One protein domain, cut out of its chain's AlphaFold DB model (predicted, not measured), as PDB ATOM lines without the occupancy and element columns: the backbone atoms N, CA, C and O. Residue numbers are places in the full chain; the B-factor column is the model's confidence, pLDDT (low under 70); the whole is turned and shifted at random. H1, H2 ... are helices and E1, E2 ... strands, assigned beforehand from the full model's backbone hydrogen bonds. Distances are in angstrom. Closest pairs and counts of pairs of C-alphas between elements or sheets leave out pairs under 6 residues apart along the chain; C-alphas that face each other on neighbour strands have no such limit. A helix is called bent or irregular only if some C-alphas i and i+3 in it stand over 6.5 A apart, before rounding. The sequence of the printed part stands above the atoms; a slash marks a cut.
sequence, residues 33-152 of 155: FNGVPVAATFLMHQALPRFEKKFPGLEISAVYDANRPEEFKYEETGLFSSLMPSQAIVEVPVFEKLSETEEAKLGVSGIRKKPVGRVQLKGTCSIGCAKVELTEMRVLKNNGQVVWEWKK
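This is residues 33 to 152 of the 155 residues of an uncharacterized protein of Spizellomyces sp. 'palustris' (UniProt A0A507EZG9). A twisted antiparallel sheet of six strands curls round one helix, H1. The second helix, H2, sits away from the sheet at one end of the long axis, and the loop of residues 78 to 85 lies at the other end. The printed part has 120 residues, with two named helices and six named strands; along the chain H1 comes first, then E1, E2 and E3, then H2, and last E4, E5 and E6; the sheet is branched, E3 having three neighbours, E1, E2 and E4, and the class is mixed, helices and strands. It is compact, with a radius of gyration of the C-alphas of 15.3 A, yet elongated, spanning 51 by 31 by 25 A.

E3, residues 86 to 96, is 32.5 A long, from C-alpha 86 at (27.676, -29.599, -50.770) to C-alpha 96 at (47.952, -8.675, -36.378). E4, residues 117 to 126, and E5, residues 131 to 141, each measure 29.2 A; E5 bends by 58 degrees at residue 135. The shorter strands are E1, residues 58 to 60, 7.0 A; E2, residues 73 to 77, 13.2 A; and E6, residues 146 to 151, 13.4 A. H1, residues 38 to 54, is 25.1 A long and begins at C-alpha 38, (41.993, -28.675, -50.838). It has a kink of 36 degrees near residue 48 and is irregular, with C-alphas 46 and 49 7.0 A apart. H2, residues 100 to 108, is 12.2 A long.

E1 and E2 lie on one side of E3, beside residues 94 to 96 and 86 to 91, and E4 lies on the other side. N 59 and O 95 are 2.9 A apart between E1 and E3. In the hairpin of E2 and E3, N 75 and O 89 are 2.9 A apart. N 90 and O 121 are 2.8 A apart between E3 and E4. E4, E5 and E6 form a meander, each strand the antiparallel neighbour of the one before; both of its pairs are hairpins. There N 120 and O 138 are 2.8 A apart, as are N 139 and O 148. These N and O pairs are within hydrogen-bond range. H1 is on the sheet; its closest C-alphas to E5 are those of Leu 43 and Leu 134, 5.9 A apart, and to E3 those of Ala 40 and Val 90, 5.9 A apart. H2 is not on the sheet and is apart from H1. Every O i to N i+4 pair in H2 is within hydrogen-bond range, against 10 of 13 in H1.

The two C-alphas farthest apart, those of Leu 83 and Ser 109, are 52.0 A from each other. The printed part has no cut. The link from E1 to E2, 12 residues, is long. The mean pLDDT of the printed part is 86.7; residues 78 to 85 and 127 to 130 are under 70.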
ATOM      1  N   PHE A  33      45.464 -32.829 -49.795       80.94
ATOM      2  CA  PHE A  33      46.870 -32.822 -50.193       80.94
ATOM      3  C   PHE A  33      47.736 -32.714 -48.937       80.94
ATOM      4  O   PHE A  33      47.607 -31.751 -48.186       80.94
ATOM      5  N   ASN A  34      48.579 -33.716 -48.666       80.50
ATOM      6  CA  ASN A  34      49.367 -33.813 -47.424       80.50
ATOM      7  C   ASN A  34      48.522 -33.649 -46.139       80.50
ATOM      8  O   ASN A  34      48.946 -33.003 -45.185       80.50
ATOM      9  N   GLY A  35      47.304 -34.202 -46.126       77.12
ATOM     10  CA  GLY A  35      46.376 -34.089 -44.992       77.12
ATOM     11  C   GLY A  35      45.626 -32.753 -44.890       77.12
ATOM     12  O   GLY A  35      44.797 -32.601 -44.001       77.12
ATOM     13  N   VAL A  36      45.863 -31.802 -45.802       83.62
ATOM     14  CA  VAL A  36      45.144 -30.521 -45.859       83.62
ATOM     15  C   VAL A  36      43.970 -30.611 -46.841       83.62
ATOM     16  O   VAL A  36      44.196 -30.966 -48.003       83.62
ATOM     17  N   PRO A  37      42.730 -30.272 -46.433       86.44
ATOM     18  CA  PRO A  37      41.584 -30.215 -47.336       86.44
ATOM     19  C   PRO A  37      41.789 -29.158 -48.424       86.44
ATOM     20  O   PRO A  37      41.926 -27.966 -48.138       86.44
ATOM     21  N   VAL A  38      41.767 -29.573 -49.690       86.56
ATOM     22  CA  VAL A  38      41.993 -28.675 -50.838       86.56
ATOM     23  C   VAL A  38      40.937 -27.562 -50.894       86.56
ATOM     24  O   VAL A  38      41.240 -26.406 -51.199       86.56
ATOM     25  N   ALA A  39      39.698 -27.887 -50.526       88.12
ATOM     26  CA  ALA A  39      38.595 -26.940 -50.421       88.12
ATOM     27  C   ALA A  39      38.863 -25.814 -49.408       88.12
ATOM     28  O   ALA A  39      38.536 -24.654 -49.681       88.12
ATOM     29  N   ALA A  40      39.503 -26.127 -48.275       89.44
ATOM     30  CA  ALA A  40      39.858 -25.131 -47.270       89.44
ATOM     31  C   ALA A  40      40.857 -24.116 -47.831       89.44
ATOM     32  O   ALA A  40      40.628 -22.907 -47.758       89.44
ATOM     33  N   THR A  41      41.912 -24.609 -48.482       89.69
ATOM     34  CA  THR A  41      42.927 -23.776 -49.132       89.69
ATOM     35  C   THR A  41      42.307 -22.851 -50.181       89.69
ATOM     36  O   THR A  41      42.564 -21.646 -50.173       89.69
ATOM     37  N   PHE A  42      41.430 -23.367 -51.048       90.75
ATOM     38  CA  PHE A  42      40.764 -22.537 -52.055       90.75
ATOM     39  C   PHE A  42      39.878 -21.447 -51.448       90.75
ATOM     40  O   PHE A  42      39.904 -20.312 -51.926       90.75
ATOM     41  N   LEU A  43      39.116 -21.760 -50.396       92.06
ATOM     42  CA  LEU A  43      38.284 -20.769 -49.712       92.06
ATOM     43  C   LEU A  43      39.116 -19.656 -49.087       92.06
ATOM     44  O   LEU A  43      38.785 -18.480 -49.255       92.06
ATOM     45  N   MET A  44      40.216 -20.015 -48.426       93.75
ATOM     46  CA  MET A  44      41.148 -19.056 -47.833       93.75
ATOM     47  C   MET A  44      41.721 -18.116 -48.896       93.75
ATOM     48  O   MET A  44      41.637 -16.896 -48.746       93.75
ATOM     49  N   HIS A  45      42.195 -18.653 -50.024       92.75
ATOM     50  CA  HIS A  45      42.721 -17.835 -51.120       92.75
ATOM     51  C   HIS A  45      41.668 -16.924 -51.762       92.75
ATOM     52  O   HIS A  45      41.971 -15.784 -52.112       92.75
ATOM     53  N   GLN A  46      40.419 -17.379 -51.893       93.00
ATOM     54  CA  GLN A  46      39.324 -16.539 -52.394       93.00
ATOM     55  C   GLN A  46      38.935 -15.422 -51.411       93.00
ATOM     56  O   GLN A  46      38.424 -14.374 -51.830       93.00
ATOM     57  N   ALA A  47      39.151 -15.631 -50.110       93.44
ATOM     58  CA  ALA A  47      38.835 -14.668 -49.062       93.44
ATOM     59  C   ALA A  47      39.886 -13.554 -48.934       93.44
ATOM     60  O   ALA A  47      39.499 -12.399 -48.735       93.44
ATOM     61  N   LEU A  48      41.176 -13.869 -49.117       92.94
ATOM     62  CA  LEU A  48      42.313 -12.940 -48.973       92.94
ATOM     63  C   LEU A  48      42.079 -11.532 -49.554       92.94
ATOM     64  O   LEU A  48      42.073 -10.574 -48.780       92.94
ATOM     65  N   PRO A  49      41.790 -11.356 -50.862       92.75
ATOM     66  CA  PRO A  49      41.686 -10.017 -51.450       92.75
ATOM     67  C   PRO A  49      40.535  -9.189 -50.862       92.75
ATOM     68  O   PRO A  49      40.569  -7.958 -50.861       92.75
ATOM     69  N   ARG A  50      39.484  -9.851 -50.364       92.06
ATOM     70  CA  ARG A  50      38.348  -9.181 -49.718       92.06
ATOM     71  C   ARG A  50      38.683  -8.807 -48.279       92.06
ATOM     72  O   ARG A  50      38.308  -7.720 -47.839       92.06
ATOM     73  N   PHE A  51      39.362  -9.704 -47.571       94.12
ATOM     74  CA  PHE A  51      39.764  -9.507 -46.188       94.12
ATOM     75  C   PHE A  51      40.781  -8.367 -46.064       94.12
ATOM     76  O   PHE A  51      40.517  -7.407 -45.343       94.12
ATOM     77  N   GLU A  52      41.867  -8.399 -46.838       93.25
ATOM     78  CA  GLU A  52      42.935  -7.387 -46.802       93.25
ATOM     79  C   GLU A  52      42.420  -5.983 -47.128       93.25
ATOM     80  O   GLU A  52      42.791  -5.001 -46.486       93.25
ATOM     81  N   LYS A  53      41.490  -5.878 -48.085       93.38
ATOM     82  CA  LYS A  53      40.851  -4.603 -48.430       93.38
ATOM     83  C   LYS A  53      40.055  -4.013 -47.263       93.38
ATOM     84  O   LYS A  53      39.939  -2.793 -47.159       93.38
ATOM     85  N   LYS A  54      39.449  -4.857 -46.422       94.38
ATOM     86  CA  LYS A  54      38.619  -4.414 -45.294       94.38
ATOM     87  C   LYS A  54      39.428  -4.216 -44.011       94.38
ATOM     88  O   LYS A  54      39.108  -3.307 -43.249       94.38
ATOM     89  N   PHE A  55      40.452  -5.039 -43.795       94.06
ATOM     90  CA  PHE A  55      41.278  -5.067 -42.591       94.06
ATOM     91  C   PHE A  55      42.771  -5.017 -42.955       94.06
ATOM     92  O   PHE A  55      43.465  -6.019 -42.822       94.06
ATOM     93  N   PRO A  56      43.300  -3.858 -43.384       90.75
ATOM     94  CA  PRO A  56      44.681  -3.757 -43.869       90.75
ATOM     95  C   PRO A  56      45.750  -4.017 -42.793       90.75
ATOM     96  O   PRO A  56      46.886  -4.345 -43.128       90.75
ATOM     97  N   GLY A  57      45.398  -3.865 -41.510       92.62
ATOM     98  CA  GLY A  57      46.275  -4.150 -40.366       92.62
ATOM     99  C   GLY A  57      46.145  -5.567 -39.802       92.62
ATOM    100  O   GLY A  57      46.787  -5.880 -38.805       92.62
ATOM    101  N   LEU A  58      45.303  -6.413 -40.400       93.56
ATOM    102  CA  LEU A  58      45.121  -7.801 -39.986       93.56
ATOM    103  C   LEU A  58      45.492  -8.734 -41.132       93.56
ATOM    104  O   LEU A  58      45.424  -8.371 -42.306       93.56
ATOM    105  N   GLU A  59      45.811  -9.968 -40.783       93.50
ATOM    106  CA  GLU A  59      46.077 -11.040 -41.733       93.50
ATOM    107  C   GLU A  59      45.359 -12.319 -41.302       93.50
ATOM    108  O   GLU A  59      45.201 -12.592 -40.113       93.50
ATOM    109  N   ILE A  60      44.897 -13.104 -42.272       93.12
ATOM    110  CA  ILE A  60      44.449 -14.478 -42.026       93.12
ATOM    111  C   ILE A  60      45.631 -15.417 -42.235       93.12
ATOM    112  O   ILE A  60      46.524 -15.111 -43.026       93.12
ATOM    113  N   SER A  61      45.629 -16.572 -41.566       88.12
ATOM    114  CA  SER A  61      46.632 -17.599 -41.867       88.12
ATOM    115  C   SER A  61      46.659 -17.898 -43.369       88.12
ATOM    116  O   SER A  61      45.611 -18.124 -43.974       88.12
ATOM    117  N   ALA A  62      47.850 -17.926 -43.965       78.56
ATOM    118  CA  ALA A  62      48.022 -18.254 -45.379       78.56
ATOM    119  C   ALA A  62      47.847 -19.754 -45.663       78.56
ATOM    120  O   ALA A  62      47.560 -20.148 -46.791       78.56
ATOM    121  N   VAL A  63      48.023 -20.594 -44.640       84.94
ATOM    122  CA  VAL A  63      47.996 -22.053 -44.756       84.94
ATOM    123  C   VAL A  63      47.056 -22.626 -43.705       84.94
ATOM    124  O   VAL A  63      47.049 -22.184 -42.553       84.94
ATOM    125  N   TYR A  64      46.252 -23.600 -44.115       86.44
ATOM    126  CA  TYR A  64      45.455 -24.404 -43.201       86.44
ATOM    127  C   TYR A  64      46.354 -25.446 -42.523       86.44
ATOM    128  O   TYR A  64      46.970 -26.259 -43.212       86.44
ATOM    129  N   ASP A  65      46.430 -25.429 -41.191       86.88
ATOM    130  CA  ASP A  65      47.202 -26.406 -40.412       86.88
ATOM    131  C   ASP A  65      46.256 -27.404 -39.733       86.88
ATOM    132  O   ASP A  65      45.642 -27.107 -38.708       86.88
ATOM    133  N   ALA A  66      46.157 -28.609 -40.300       83.50
ATOM    134  CA  ALA A  66      45.319 -29.680 -39.760       83.50
ATOM    135  C   ALA A  66      45.796 -30.187 -38.384       83.50
ATOM    136  O   ALA A  66      45.022 -30.806 -37.658       83.50
ATOM    137  N   ASN A  67      47.048 -29.912 -38.000       86.12
ATOM    138  CA  ASN A  67      47.597 -30.341 -36.711       86.12
ATOM    139  C   ASN A  67      47.173 -29.433 -35.546       86.12
ATOM    140  O   ASN A  67      47.543 -29.712 -34.407       86.12
ATOM    141  N   ARG A  68      46.424 -28.355 -35.818       84.69
ATOM    142  CA  ARG A  68      45.933 -27.399 -34.813       84.69
ATOM    143  C   ARG A  68      44.415 -27.237 -34.876       84.69
ATOM    144  O   ARG A  68      43.924 -26.166 -35.249       84.69
ATOM    145  N   PRO A  69      43.651 -28.282 -34.520       84.19
ATOM    146  CA  PRO A  69      42.187 -28.256 -34.565       84.19
ATOM    147  C   PRO A  69      41.556 -27.187 -33.647       84.19
ATOM    148  O   PRO A  69      40.385 -26.834 -33.794       84.19
ATOM    149  N   GLU A  70      42.310 -26.661 -32.679       85.19
ATOM    150  CA  GLU A  70      41.900 -25.574 -31.791       85.19
ATOM    151  C   GLU A  70      41.894 -24.187 -32.465       85.19
ATOM    152  O   GLU A  70      41.110 -23.311 -32.069       85.19
ATOM    153  N   GLU A  71      42.745 -23.998 -33.482       86.88
ATOM    154  CA  GLU A  71      42.893 -22.762 -34.265       86.88
ATOM    155  C   GLU A  71      42.172 -22.857 -35.613       86.88
ATOM    156  O   GLU A  71      41.529 -21.893 -36.036       86.88
ATOM    157  N   PHE A  72      42.257 -24.018 -36.264       89.94
ATOM    158  CA  PHE A  72      41.717 -24.278 -37.590       89.94
ATOM    159  C   PHE A  72      40.582 -25.285 -37.512       89.94
ATOM    160  O   PHE A  72      40.739 -26.371 -36.958       89.94
ATOM    161  N   LYS A  73      39.445 -24.968 -38.131       90.88
ATOM    162  CA  LYS A  73      38.345 -25.927 -38.278       90.88
ATOM    163  C   LYS A  73      37.942 -26.066 -39.722       90.88
ATOM    164  O   LYS A  73      37.994 -25.106 -40.487       90.88
ATOM    165  N   TYR A  74      37.556 -27.276 -40.075       89.06
ATOM    166  CA  TYR A  74      37.052 -27.591 -41.390       89.06
ATOM    167  C   TYR A  74      35.884 -28.555 -41.261       89.06
ATOM    168  O   TYR A  74      36.004 -29.593 -40.613       89.06
ATOM    169  N   GLU A  75      34.762 -28.194 -41.868       87.88
ATOM    170  CA  GLU A  75      33.539 -28.981 -41.853       87.88
ATOM    171  C   GLU A  75      32.937 -29.021 -43.255       87.88
ATOM    172  O   GLU A  75      32.784 -27.992 -43.916       87.88
ATOM    173  N   GLU A  76      32.562 -30.218 -43.697       82.88
ATOM    174  CA  GLU A  76      31.804 -30.428 -44.925       82.88
ATOM    175  C   GLU A  76      30.409 -30.924 -44.587       82.88
ATOM    176  O   GLU A  76      30.233 -31.921 -43.885       82.88
ATOM    177  N   THR A  77      29.404 -30.251 -45.130       77.38
ATOM    178  CA  THR A  77      28.014 -30.684 -45.036       77.38
ATOM    179  C   THR A  77      27.497 -30.962 -46.440       77.38
ATOM    180  O   THR A  77      27.243 -30.035 -47.210       77.38
ATOM    181  N   GLY A  78      27.340 -32.240 -46.780       66.12
ATOM    182  CA  GLY A  78      26.671 -32.691 -48.001       66.12
ATOM    183  C   GLY A  78      25.384 -33.440 -47.661       66.12
ATOM    184  O   GLY A  78      25.380 -34.275 -46.756       66.12
ATOM    185  N   LEU A  79      24.288 -33.160 -48.377       53.97
ATOM    186  CA  LEU A  79      23.075 -33.982 -48.319       53.97
ATOM    187  C   LEU A  79      23.064 -34.961 -49.500       53.97
ATOM    188  O   LEU A  79      23.468 -34.611 -50.601       53.97
ATOM    189  N   PHE A  80      22.585 -36.177 -49.233       50.34
ATOM    190  CA  PHE A  80      22.702 -37.442 -49.980       50.34
ATOM    191  C   PHE A  80      22.188 -37.484 -51.443       50.34
ATOM    192  O   PHE A  80      21.625 -38.486 -51.876       50.34
ATOM    193  N   SER A  81      22.360 -36.448 -52.258       43.50
ATOM    194  CA  SER A  81      22.097 -36.559 -53.691       43.50
ATOM    195  C   SER A  81      22.910 -35.550 -54.481       43.50
ATOM    196  O   SER A  81      23.036 -34.394 -54.085       43.50
ATOM    197  N   SER A  82      23.340 -35.963 -55.665       50.22
ATOM    198  CA  SER A  82      23.898 -35.138 -56.739       50.22
ATOM    199  C   SER A  82      23.004 -33.958 -57.178       50.22
ATOM    200  O   SER A  82      23.356 -33.258 -58.123       50.22
ATOM    201  N   LEU A  83      21.857 -33.722 -56.521       50.19
ATOM    202  CA  LEU A  83      20.934 -32.618 -56.780       50.19
ATOM    203  C   LEU A  83      21.158 -31.367 -55.914       50.19
ATOM    204  O   LEU A  83      20.644 -30.316 -56.290       50.19
ATOM    205  N   MET A  84      21.884 -31.427 -54.788       53.47
ATOM    206  CA  MET A  84      22.173 -30.229 -53.981       53.47
ATOM    207  C   MET A  84      23.679 -30.001 -53.801       53.47
ATOM    208  O   MET A  84      24.404 -30.955 -53.528       53.47
ATOM    209  N   PRO A  85      24.165 -28.751 -53.939       60.47
ATOM    210  CA  PRO A  85      25.574 -28.440 -53.746       60.47
ATOM    211  C   PRO A  85      25.971 -28.673 -52.285       60.47
ATOM    212  O   PRO A  85      25.327 -28.164 -51.363       60.47
ATOM    213  N   SER A  86      27.049 -29.426 -52.080       78.75
ATOM    214  CA  SER A  86      27.676 -29.599 -50.770       78.75
ATOM    215  C   SER A  86      28.178 -28.243 -50.261       78.75
ATOM    216  O   SER A  86      28.520 -27.362 -51.050       78.75
ATOM    217  N   GLN A  87      28.226 -28.035 -48.950       86.06
ATOM    218  CA  GLN A  87      28.790 -26.823 -48.349       86.06
ATOM    219  C   GLN A  87      30.080 -27.174 -47.611       86.06
ATOM    220  O   GLN A  87      30.160 -28.224 -46.979       86.06
ATOM    221  N   ALA A  88      31.062 -26.279 -47.680       89.25
ATOM    222  CA  ALA A  88      32.279 -26.343 -46.884       89.25
ATOM    223  C   ALA A  88      32.372 -25.097 -46.005       89.25
ATOM    224  O   ALA A  88      32.115 -23.975 -46.457       89.25
ATOM    225  N   ILE A  89      32.731 -25.311 -44.747       92.12
ATOM    226  CA  ILE A  89      32.937 -24.277 -43.746       92.12
ATOM    227  C   ILE A  89      34.371 -24.408 -43.248       92.12
ATOM    228  O   ILE A  89      34.816 -25.489 -42.869       92.12
ATOM    229  N   VAL A  90      35.101 -23.299 -43.262       93.31
ATOM    230  CA  VAL A  90      36.484 -23.217 -42.797       93.31
ATOM    231  C   VAL A  90      36.552 -22.124 -41.749       93.31
ATOM    232  O   VAL A  90      36.146 -20.995 -42.011       93.31
ATOM    233  N   GLU A  91      37.100 -22.426 -40.582       94.25
ATOM    234  CA  GLU A  91      37.476 -21.410 -39.605       94.25
ATOM    235  C   GLU A  91      38.991 -21.265 -39.594       94.25
ATOM    236  O   GLU A  91      39.713 -22.253 -39.450       94.25
ATOM    237  N   VAL A  92      39.461 -20.029 -39.754       94.69
ATOM    238  CA  VAL A  92      40.884 -19.689 -39.755       94.69
ATOM    239  C   VAL A  92      41.188 -18.598 -38.735       94.69
ATOM    240  O   VAL A  92      40.375 -17.683 -38.554       94.69
ATOM    241  N   PRO A  93      42.349 -18.649 -38.066       94.75
ATOM    242  CA  PRO A  93      42.758 -17.604 -37.144       94.75
ATOM    243  C   PRO A  93      43.145 -16.321 -37.890       94.75
ATOM    244  O   PRO A  93      43.668 -16.352 -39.009       94.75
ATOM    245  N   VAL A  94      42.887 -15.191 -37.232       94.62
ATOM    246  CA  VAL A  94      43.286 -13.848 -37.661       94.62
ATOM    247  C   VAL A  94      44.393 -13.349 -36.744       94.62
ATOM    248  O   VAL A  94      44.270 -13.444 -35.520       94.62
ATOM    249  N   PHE A  95      45.433 -12.766 -37.324       94.06
ATOM    250  CA  PHE A  95      46.577 -12.197 -36.623       94.06
ATOM    251  C   PHE A  95      46.720 -10.707 -36.925       94.06
ATOM    252  O   PHE A  95      46.160 -10.184 -37.891       94.06
ATOM    253  N   GLU A  96      47.482 -10.023 -36.081       92.06
ATOM    254  CA  GLU A  96      47.952  -8.675 -36.378       92.06
ATOM    255  C   GLU A  96      49.059  -8.737 -37.426       92.06
ATOM    256  O   GLU A  96      50.007  -9.528 -37.323       92.06
ATOM    257  N   LYS A  97      48.933  -7.873 -38.431       92.25
ATOM    258  CA  LYS A  97      49.974  -7.690 -39.427       92.25
ATOM    259  C   LYS A  97      51.111  -6.910 -38.780       92.25
ATOM    260  O   LYS A  97      50.917  -5.780 -38.338       92.25
ATOM    261  N   LEU A  98      52.280  -7.531 -38.707       89.75
ATOM    262  CA  LEU A  98      53.478  -6.924 -38.137       89.75
ATOM    263  C   LEU A  98      54.401  -6.454 -39.258       89.75
ATOM    264  O   LEU A  98      54.264  -6.872 -40.408       89.75
ATOM    265  N   SER A  99      55.345  -5.575 -38.929       92.19
ATOM    266  CA  SER A  99      56.414  -5.245 -39.872       92.19
ATOM    267  C   SER A  99      57.332  -6.455 -40.088       92.19
ATOM    268  O   SER A  99      57.517  -7.268 -39.181       92.19
ATOM    269  N   GLU A 100      57.984  -6.543 -41.252       90.44
ATOM    270  CA  GLU A 100      58.934  -7.629 -41.567       90.44
ATOM    271  C   GLU A 100      60.009  -7.791 -40.477       90.44
ATOM    272  O   GLU A 100      60.409  -8.901 -40.124       90.44
ATOM    273  N   THR A 101      60.444  -6.676 -39.882       91.44
ATOM    274  CA  THR A 101      61.448  -6.685 -38.808       91.44
ATOM    275  C   THR A 101      60.934  -7.304 -37.508       91.44
ATOM    276  O   THR A 101      61.697  -7.954 -36.793       91.44
ATOM    277  N   GLU A 102      59.657  -7.120 -37.180       87.56
ATOM    278  CA  GLU A 102      59.034  -7.686 -35.982       87.56
ATOM    279  C   GLU A 102      58.689  -9.157 -36.185       87.56
ATOM    280  O   GLU A 102      58.923  -9.965 -35.287       87.56
ATOM    281  N   GLU A 103      58.218  -9.531 -37.376       87.00
ATOM    282  CA  GLU A 103      58.021 -10.936 -37.735       87.00
ATOM    283  C   GLU A 103      59.325 -11.723 -37.668       87.00
ATOM    284  O   GLU A 103      59.361 -12.795 -37.062       87.00
ATOM    285  N   ALA A 104      60.415 -11.170 -38.210       88.88
ATOM    286  CA  ALA A 104      61.732 -11.788 -38.131       88.88
ATOM    287  C   ALA A 104      62.187 -11.963 -36.674       88.88
ATOM    288  O   ALA A 104      62.668 -13.033 -36.300       88.88
ATOM    289  N   LYS A 105      61.984 -10.952 -35.816       89.69
ATOM    290  CA  LYS A 105      62.311 -11.040 -34.381       89.69
ATOM    291  C   LYS A 105      61.510 -12.128 -33.669       89.69
ATOM    292  O   LYS A 105      62.086 -12.887 -32.887       89.69
ATOM    293  N   LEU A 106      60.207 -12.218 -33.932       88.50
ATOM    294  CA  LEU A 106      59.353 -13.261 -33.359       88.50
ATOM    295  C   LEU A 106      59.767 -14.652 -33.847       88.50
ATOM    296  O   LEU A 106      59.890 -15.565 -33.032       88.50
ATOM    297  N   GLY A 107      60.062 -14.785 -35.143       87.50
ATOM    298  CA  GLY A 107      60.541 -16.023 -35.753       87.50
ATOM    299  C   GLY A 107      61.854 -16.513 -35.142       87.50
ATOM    300  O   GLY A 107      61.939 -17.670 -34.737       87.50
ATOM    301  N   VAL A 108      62.846 -15.628 -34.986       90.12
ATOM    302  CA  VAL A 108      64.139 -15.950 -34.345       90.12
ATOM    303  C   VAL A 108      63.961 -16.318 -32.871       90.12
ATOM    304  O   VAL A 108      64.640 -17.209 -32.369       90.12
ATOM    305  N   SER A 109      63.021 -15.670 -32.182       87.75
ATOM    306  CA  SER A 109      62.722 -15.951 -30.772       87.75
ATOM    307  C   SER A 109      61.891 -17.225 -30.569       87.75
ATOM    308  O   SER A 109      61.620 -17.600 -29.430       87.75
ATOM    309  N   GLY A 110      61.433 -17.875 -31.647       87.00
ATOM    310  CA  GLY A 110      60.530 -19.027 -31.582       87.00
ATOM    311  C   GLY A 110      59.137 -18.695 -31.029       87.00
ATOM    312  O   GLY A 110      58.383 -19.601 -30.668       87.00
ATOM    313  N   ILE A 111      58.779 -17.410 -30.948       86.44
ATOM    314  CA  ILE A 111      57.503 -16.947 -30.399       86.44
ATOM    315  C   ILE A 111      56.476 -16.898 -31.529       86.44
ATOM    316  O   ILE A 111      56.683 -16.255 -32.557       86.44
ATOM    317  N   ARG A 112      55.329 -17.551 -31.326       83.62
ATOM    318  CA  ARG A 112      54.200 -17.508 -32.265       83.62
ATOM    319  C   ARG A 112      53.275 -16.336 -31.947       83.62
ATOM    320  O   ARG A 112      53.008 -16.049 -30.779       83.62
ATOM    321  N   LYS A 113      52.748 -15.696 -32.994       88.38
ATOM    322  CA  LYS A 113      51.711 -14.668 -32.852       88.38
ATOM    323  C   LYS A 113      50.459 -15.281 -32.230       88.38
ATOM    324  O   LYS A 113      50.069 -16.397 -32.574       88.38
ATOM    325  N   LYS A 114      49.818 -14.541 -31.328       89.50
ATOM    326  CA  LYS A 114      48.521 -14.936 -30.773       89.50
ATOM    327  C   LYS A 114      47.400 -14.503 -31.722       89.50
ATOM    328  O   LYS A 114      47.466 -13.387 -32.240       89.50
ATOM    329  N   PRO A 115      46.370 -15.335 -31.933       92.25
ATOM    330  CA  PRO A 115      45.227 -14.950 -32.745       92.25
ATOM    331  C   PRO A 115      44.386 -13.881 -32.033       92.25
ATOM    332  O   PRO A 115      44.015 -14.021 -30.862       92.25
ATOM    333  N   VAL A 116      44.056 -12.812 -32.753       93.00
ATOM    334  CA  VAL A 116      43.193 -11.717 -32.269       93.00
ATOM    335  C   VAL A 116      41.717 -11.935 -32.608       93.00
ATOM    336  O   VAL A 116      40.832 -11.285 -32.046       93.00
ATOM    337  N   GLY A 117      41.440 -12.876 -33.506       93.69
ATOM    338  CA  GLY A 117      40.095 -13.247 -33.910       93.69
ATOM    339  C   GLY A 117      40.092 -14.488 -34.787       93.69
ATOM    340  O   GLY A 117      41.104 -15.176 -34.945       93.69
ATOM    341  N   ARG A 118      38.930 -14.759 -35.374       95.19
ATOM    342  CA  ARG A 118      38.722 -15.860 -36.312       95.19
ATOM    343  C   ARG A 118      37.926 -15.376 -37.505       95.19
ATOM    344  O   ARG A 118      37.104 -14.472 -37.393       95.19
ATOM    345  N   VAL A 119      38.148 -16.001 -38.643       95.69
ATOM    346  CA  VAL A 119      37.347 -15.816 -39.841       95.69
ATOM    347  C   VAL A 119      36.680 -17.136 -40.167       95.69
ATOM    348  O   VAL A 119      37.354 -18.147 -40.328       95.69
ATOM    349  N   GLN A 120      35.356 -17.114 -40.251       95.69
ATOM    350  CA  GLN A 120      34.554 -18.227 -40.731       95.69
ATOM    351  C   GLN A 120      34.234 -17.978 -42.205       95.69
ATOM    352  O   GLN A 120      33.565 -17.007 -42.564       95.69
ATOM    353  N   LEU A 121      34.753 -18.850 -43.057       95.06
ATOM    354  CA  LEU A 121      34.538 -18.868 -44.493       95.06
ATOM    355  C   LEU A 121      33.542 -19.966 -44.802       95.06
ATOM    356  O   LEU A 121      33.717 -21.104 -44.381       95.06
ATOM    357  N   LYS A 122      32.515 -19.630 -45.566       94.00
ATOM    358  CA  LYS A 122      31.533 -20.586 -46.043       94.00
ATOM    359  C   LYS A 122      31.498 -20.539 -47.558       94.00
ATOM    360  O   LYS A 122      31.460 -19.466 -48.164       94.00
ATOM    361  N   GLY A 123      31.519 -21.715 -48.165       91.19
ATOM    362  CA  GLY A 123      31.432 -21.854 -49.603       91.19
ATOM    363  C   GLY A 123      30.572 -23.013 -50.042       91.19
ATOM    364  O   GLY A 123      30.388 -24.000 -49.332       91.19
ATOM    365  N   THR A 124      30.049 -22.872 -51.249       89.19
ATOM    366  CA  THR A 124      29.385 -23.952 -51.968       89.19
ATOM    367  C   THR A 124      30.418 -24.746 -52.743       89.19
ATOM    368  O   THR A 124      31.314 -24.183 -53.375       89.19
ATOM    369  N   CYS A 125      30.264 -26.056 -52.710       82.56
ATOM    370  CA  CYS A 125      31.157 -27.027 -53.299       82.56
ATOM    371  C   CYS A 125      30.402 -27.864 -54.331       82.56
ATOM    372  O   CYS A 125      29.227 -28.191 -54.165       82.56
ATOM    373  N   SER A 126      31.092 -28.231 -55.406       77.38
ATOM    374  CA  SER A 126      30.574 -29.117 -56.450       77.38
ATOM    375  C   SER A 126      31.611 -30.184 -56.789       77.38
ATOM    376  O   SER A 126      32.808 -29.921 -56.659       77.38
ATOM    377  N   ILE A 127      31.137 -31.362 -57.221       67.12
ATOM    378  CA  ILE A 127      31.953 -32.500 -57.688       67.12
ATOM    379  C   ILE A 127      33.016 -32.892 -56.642       67.12
ATOM    380  O   ILE A 127      34.174 -32.494 -56.763       67.12
ATOM    381  N   GLY A 128      32.625 -33.600 -55.573       63.47
ATOM    382  CA  GLY A 128      33.554 -34.019 -54.506       63.47
ATOM    383  C   GLY A 128      34.368 -32.874 -53.883       63.47
ATOM    384  O   GLY A 128      35.535 -33.051 -53.545       63.47
ATOM    385  N   CYS A 129      33.802 -31.662 -53.831       69.88
ATOM    386  CA  CYS A 129      34.464 -30.440 -53.356       69.88
ATOM    387  C   CYS A 129      35.748 -30.043 -54.114       69.88
ATOM    388  O   CYS A 129      36.535 -29.236 -53.620       69.88
ATOM    389  N   ALA A 130      35.938 -30.536 -55.344       68.19
ATOM    390  CA  ALA A 130      37.051 -30.137 -56.209       68.19
ATOM    391  C   ALA A 130      36.909 -28.693 -56.719       68.19
ATOM    392  O   ALA A 130      37.903 -28.016 -56.980       68.19
ATOM    393  N   LYS A 131      35.670 -28.202 -56.853       79.50
ATOM    394  CA  LYS A 131      35.379 -26.806 -57.185       79.50
ATOM    395  C   LYS A 131      34.602 -26.164 -56.050       79.50
ATOM    396  O   LYS A 131      33.480 -26.580 -55.754       79.50
ATOM    397  N   VAL A 132      35.194 -25.126 -55.465       87.50
ATOM    398  CA  VAL A 132      34.643 -24.404 -54.319       87.50
ATOM    399  C   VAL A 132      34.481 -22.932 -54.652       87.50
ATOM    400  O   VAL A 132      35.362 -22.321 -55.257       87.50
ATOM    401  N   GLU A 133      33.360 -22.358 -54.241       91.31
ATOM    402  CA  GLU A 133      33.064 -20.943 -54.402       91.31
ATOM    403  C   GLU A 133      32.683 -20.315 -53.061       91.31
ATOM    404  O   GLU A 133      31.762 -20.778 -52.388       91.31
ATOM    405  N   LEU A 134      33.386 -19.247 -52.680       93.19
ATOM    406  CA  LEU A 134      33.112 -18.496 -51.458       93.19
ATOM    407  C   LEU A 134      31.755 -17.779 -51.557       93.19
ATOM    408  O   LEU A 134      31.568 -16.878 -52.382       93.19
ATOM    409  N   THR A 135      30.824 -18.137 -50.675       93.56
ATOM    410  CA  THR A 135      29.480 -17.546 -50.605       93.56
ATOM    411  C   THR A 135      29.331 -16.588 -49.435       93.56
ATOM    412  O   THR A 135      28.630 -15.584 -49.551       93.56
ATOM    413  N   GLU A 136      30.017 -16.850 -48.327       95.12
ATOM    414  CA  GLU A 136      29.910 -16.057 -47.114       95.12
ATOM    415  C   GLU A 136      31.245 -16.008 -46.361       95.12
ATOM    416  O   GLU A 136      32.021 -16.959 -46.345       95.12
ATOM    417  N   MET A 137      31.524 -14.862 -45.748       95.69
ATOM    418  CA  MET A 137      32.701 -14.633 -44.920       95.69
ATOM    419  C   MET A 137      32.292 -13.827 -43.692       95.69
ATOM    420  O   MET A 137      31.741 -12.734 -43.815       95.69
ATOM    421  N   ARG A 138      32.586 -14.350 -42.504       96.31
ATOM    422  CA  ARG A 138      32.317 -13.714 -41.212       96.31
ATOM    423  C   ARG A 138      33.616 -13.535 -40.453       96.31
ATOM    424  O   ARG A 138      34.373 -14.482 -40.299       96.31
ATOM    425  N   VAL A 139      33.855 -12.334 -39.947       95.00
ATOM    426  CA  VAL A 139      34.972 -12.032 -39.048       95.00
ATOM    427  C   VAL A 139      34.424 -11.995 -37.632       95.00
ATOM    428  O   VAL A 139      33.513 -11.219 -37.338       95.00
ATOM    429  N   LEU A 140      34.980 -12.829 -36.766       94.75
ATOM    430  CA  LEU A 140      34.579 -13.000 -35.381       94.75
ATOM    431  C   LEU A 140      35.709 -12.571 -34.443       94.75
ATOM    432  O   LEU A 140      36.888 -12.832 -34.686       94.75
ATOM    433  N   LYS A 141      35.340 -11.944 -33.327       92.88
ATOM    434  CA  LYS A 141      36.230 -11.780 -32.172       92.88
ATOM    435  C   LYS A 141      36.427 -13.120 -31.461       92.88
ATOM    436  O   LYS A 141      35.625 -14.040 -31.605       92.88
ATOM    437  N   ASN A 142      37.425 -13.182 -30.584       87.94
ATOM    438  CA  ASN A 142      37.676 -14.349 -29.727       87.94
ATOM    439  C   ASN A 142      36.495 -14.723 -28.803       87.94
ATOM    440  O   ASN A 142      36.431 -15.851 -28.331       87.94
ATOM    441  N   ASN A 143      35.541 -13.813 -28.570       87.94
ATOM    442  CA  ASN A 143      34.308 -14.080 -27.818       87.94
ATOM    443  C   ASN A 143      33.146 -14.616 -28.685       87.94
ATOM    444  O   ASN A 143      32.028 -14.726 -28.191       87.94
ATOM    445  N   GLY A 144      33.373 -14.884 -29.976       87.25
ATOM    446  CA  GLY A 144      32.346 -15.342 -30.919       87.25
ATOM    447  C   GLY A 144      31.456 -14.233 -31.491       87.25
ATOM    448  O   GLY A 144      30.568 -14.514 -32.292       87.25
ATOM    449  N   GLN A 145      31.680 -12.965 -31.132       92.88
ATOM    450  CA  GLN A 145      30.916 -11.849 -31.686       92.88
ATOM    451  C   GLN A 145      31.331 -11.574 -33.136       92.88
ATOM    452  O   GLN A 145      32.504 -11.313 -33.409       92.88
ATOM    453  N   VAL A 146      30.357 -11.551 -34.049       94.25
ATOM    454  CA  VAL A 146      30.567 -11.159 -35.449       94.25
ATOM    455  C   VAL A 146      30.809  -9.650 -35.529       94.25
ATOM    456  O   VAL A 146      29.978  -8.851 -35.104       94.25
ATOM    457  N   VAL A 147      31.962  -9.259 -36.067       94.56
ATOM    458  CA  VAL A 147      32.367  -7.856 -36.271       94.56
ATOM    459  C   VAL A 147      32.048  -7.392 -37.682       94.56
ATOM    460  O   VAL A 147      31.765  -6.219 -37.915       94.56
ATOM    461  N   TRP A 148      32.113  -8.311 -38.638       95.12
ATOM    462  CA  TRP A 148      31.853  -8.014 -40.033       95.12
ATOM    463  C   TRP A 148      31.413  -9.271 -40.768       95.12
ATOM    464  O   TRP A 148      31.921 -10.361 -40.514       95.12
ATOM    465  N   GLU A 149      30.469  -9.107 -41.685       95.62
ATOM    466  CA  GLU A 149      29.939 -10.177 -42.517       95.62
ATOM    467  C   GLU A 149      29.905  -9.700 -43.969       95.62
ATOM    468  O   GLU A 149      29.532  -8.564 -44.275       95.62
ATOM    469  N   TRP A 150      30.294 -10.592 -44.868       95.00
ATOM    470  CA  TRP A 150      30.147 -10.445 -46.301       95.00
ATOM    471  C   TRP A 150      29.393 -11.651 -46.841       95.00
ATOM    472  O   TRP A 150      29.711 -12.792 -46.512       95.00
ATOM    473  N   LYS A 151      28.411 -11.388 -47.703       94.25
ATOM    474  CA  LYS A 151      27.646 -12.406 -48.421       94.25
ATOM    475  C   LYS A 151      27.680 -12.101 -49.908       94.25
ATOM    476  O   LYS A 151      27.510 -10.949 -50.322       94.25
ATOM    477  N   LYS A 152      27.891 -13.134 -50.716       89.25
ATOM    478  CA  LYS A 152      27.790 -13.051 -52.167       89.25
ATOM    479  C   LYS A 152      26.328 -12.783 -52.540       89.25
ATOM    480  O   LYS A 152      25.426 -13.484 -52.096       89.25
TER     481      LYS A 152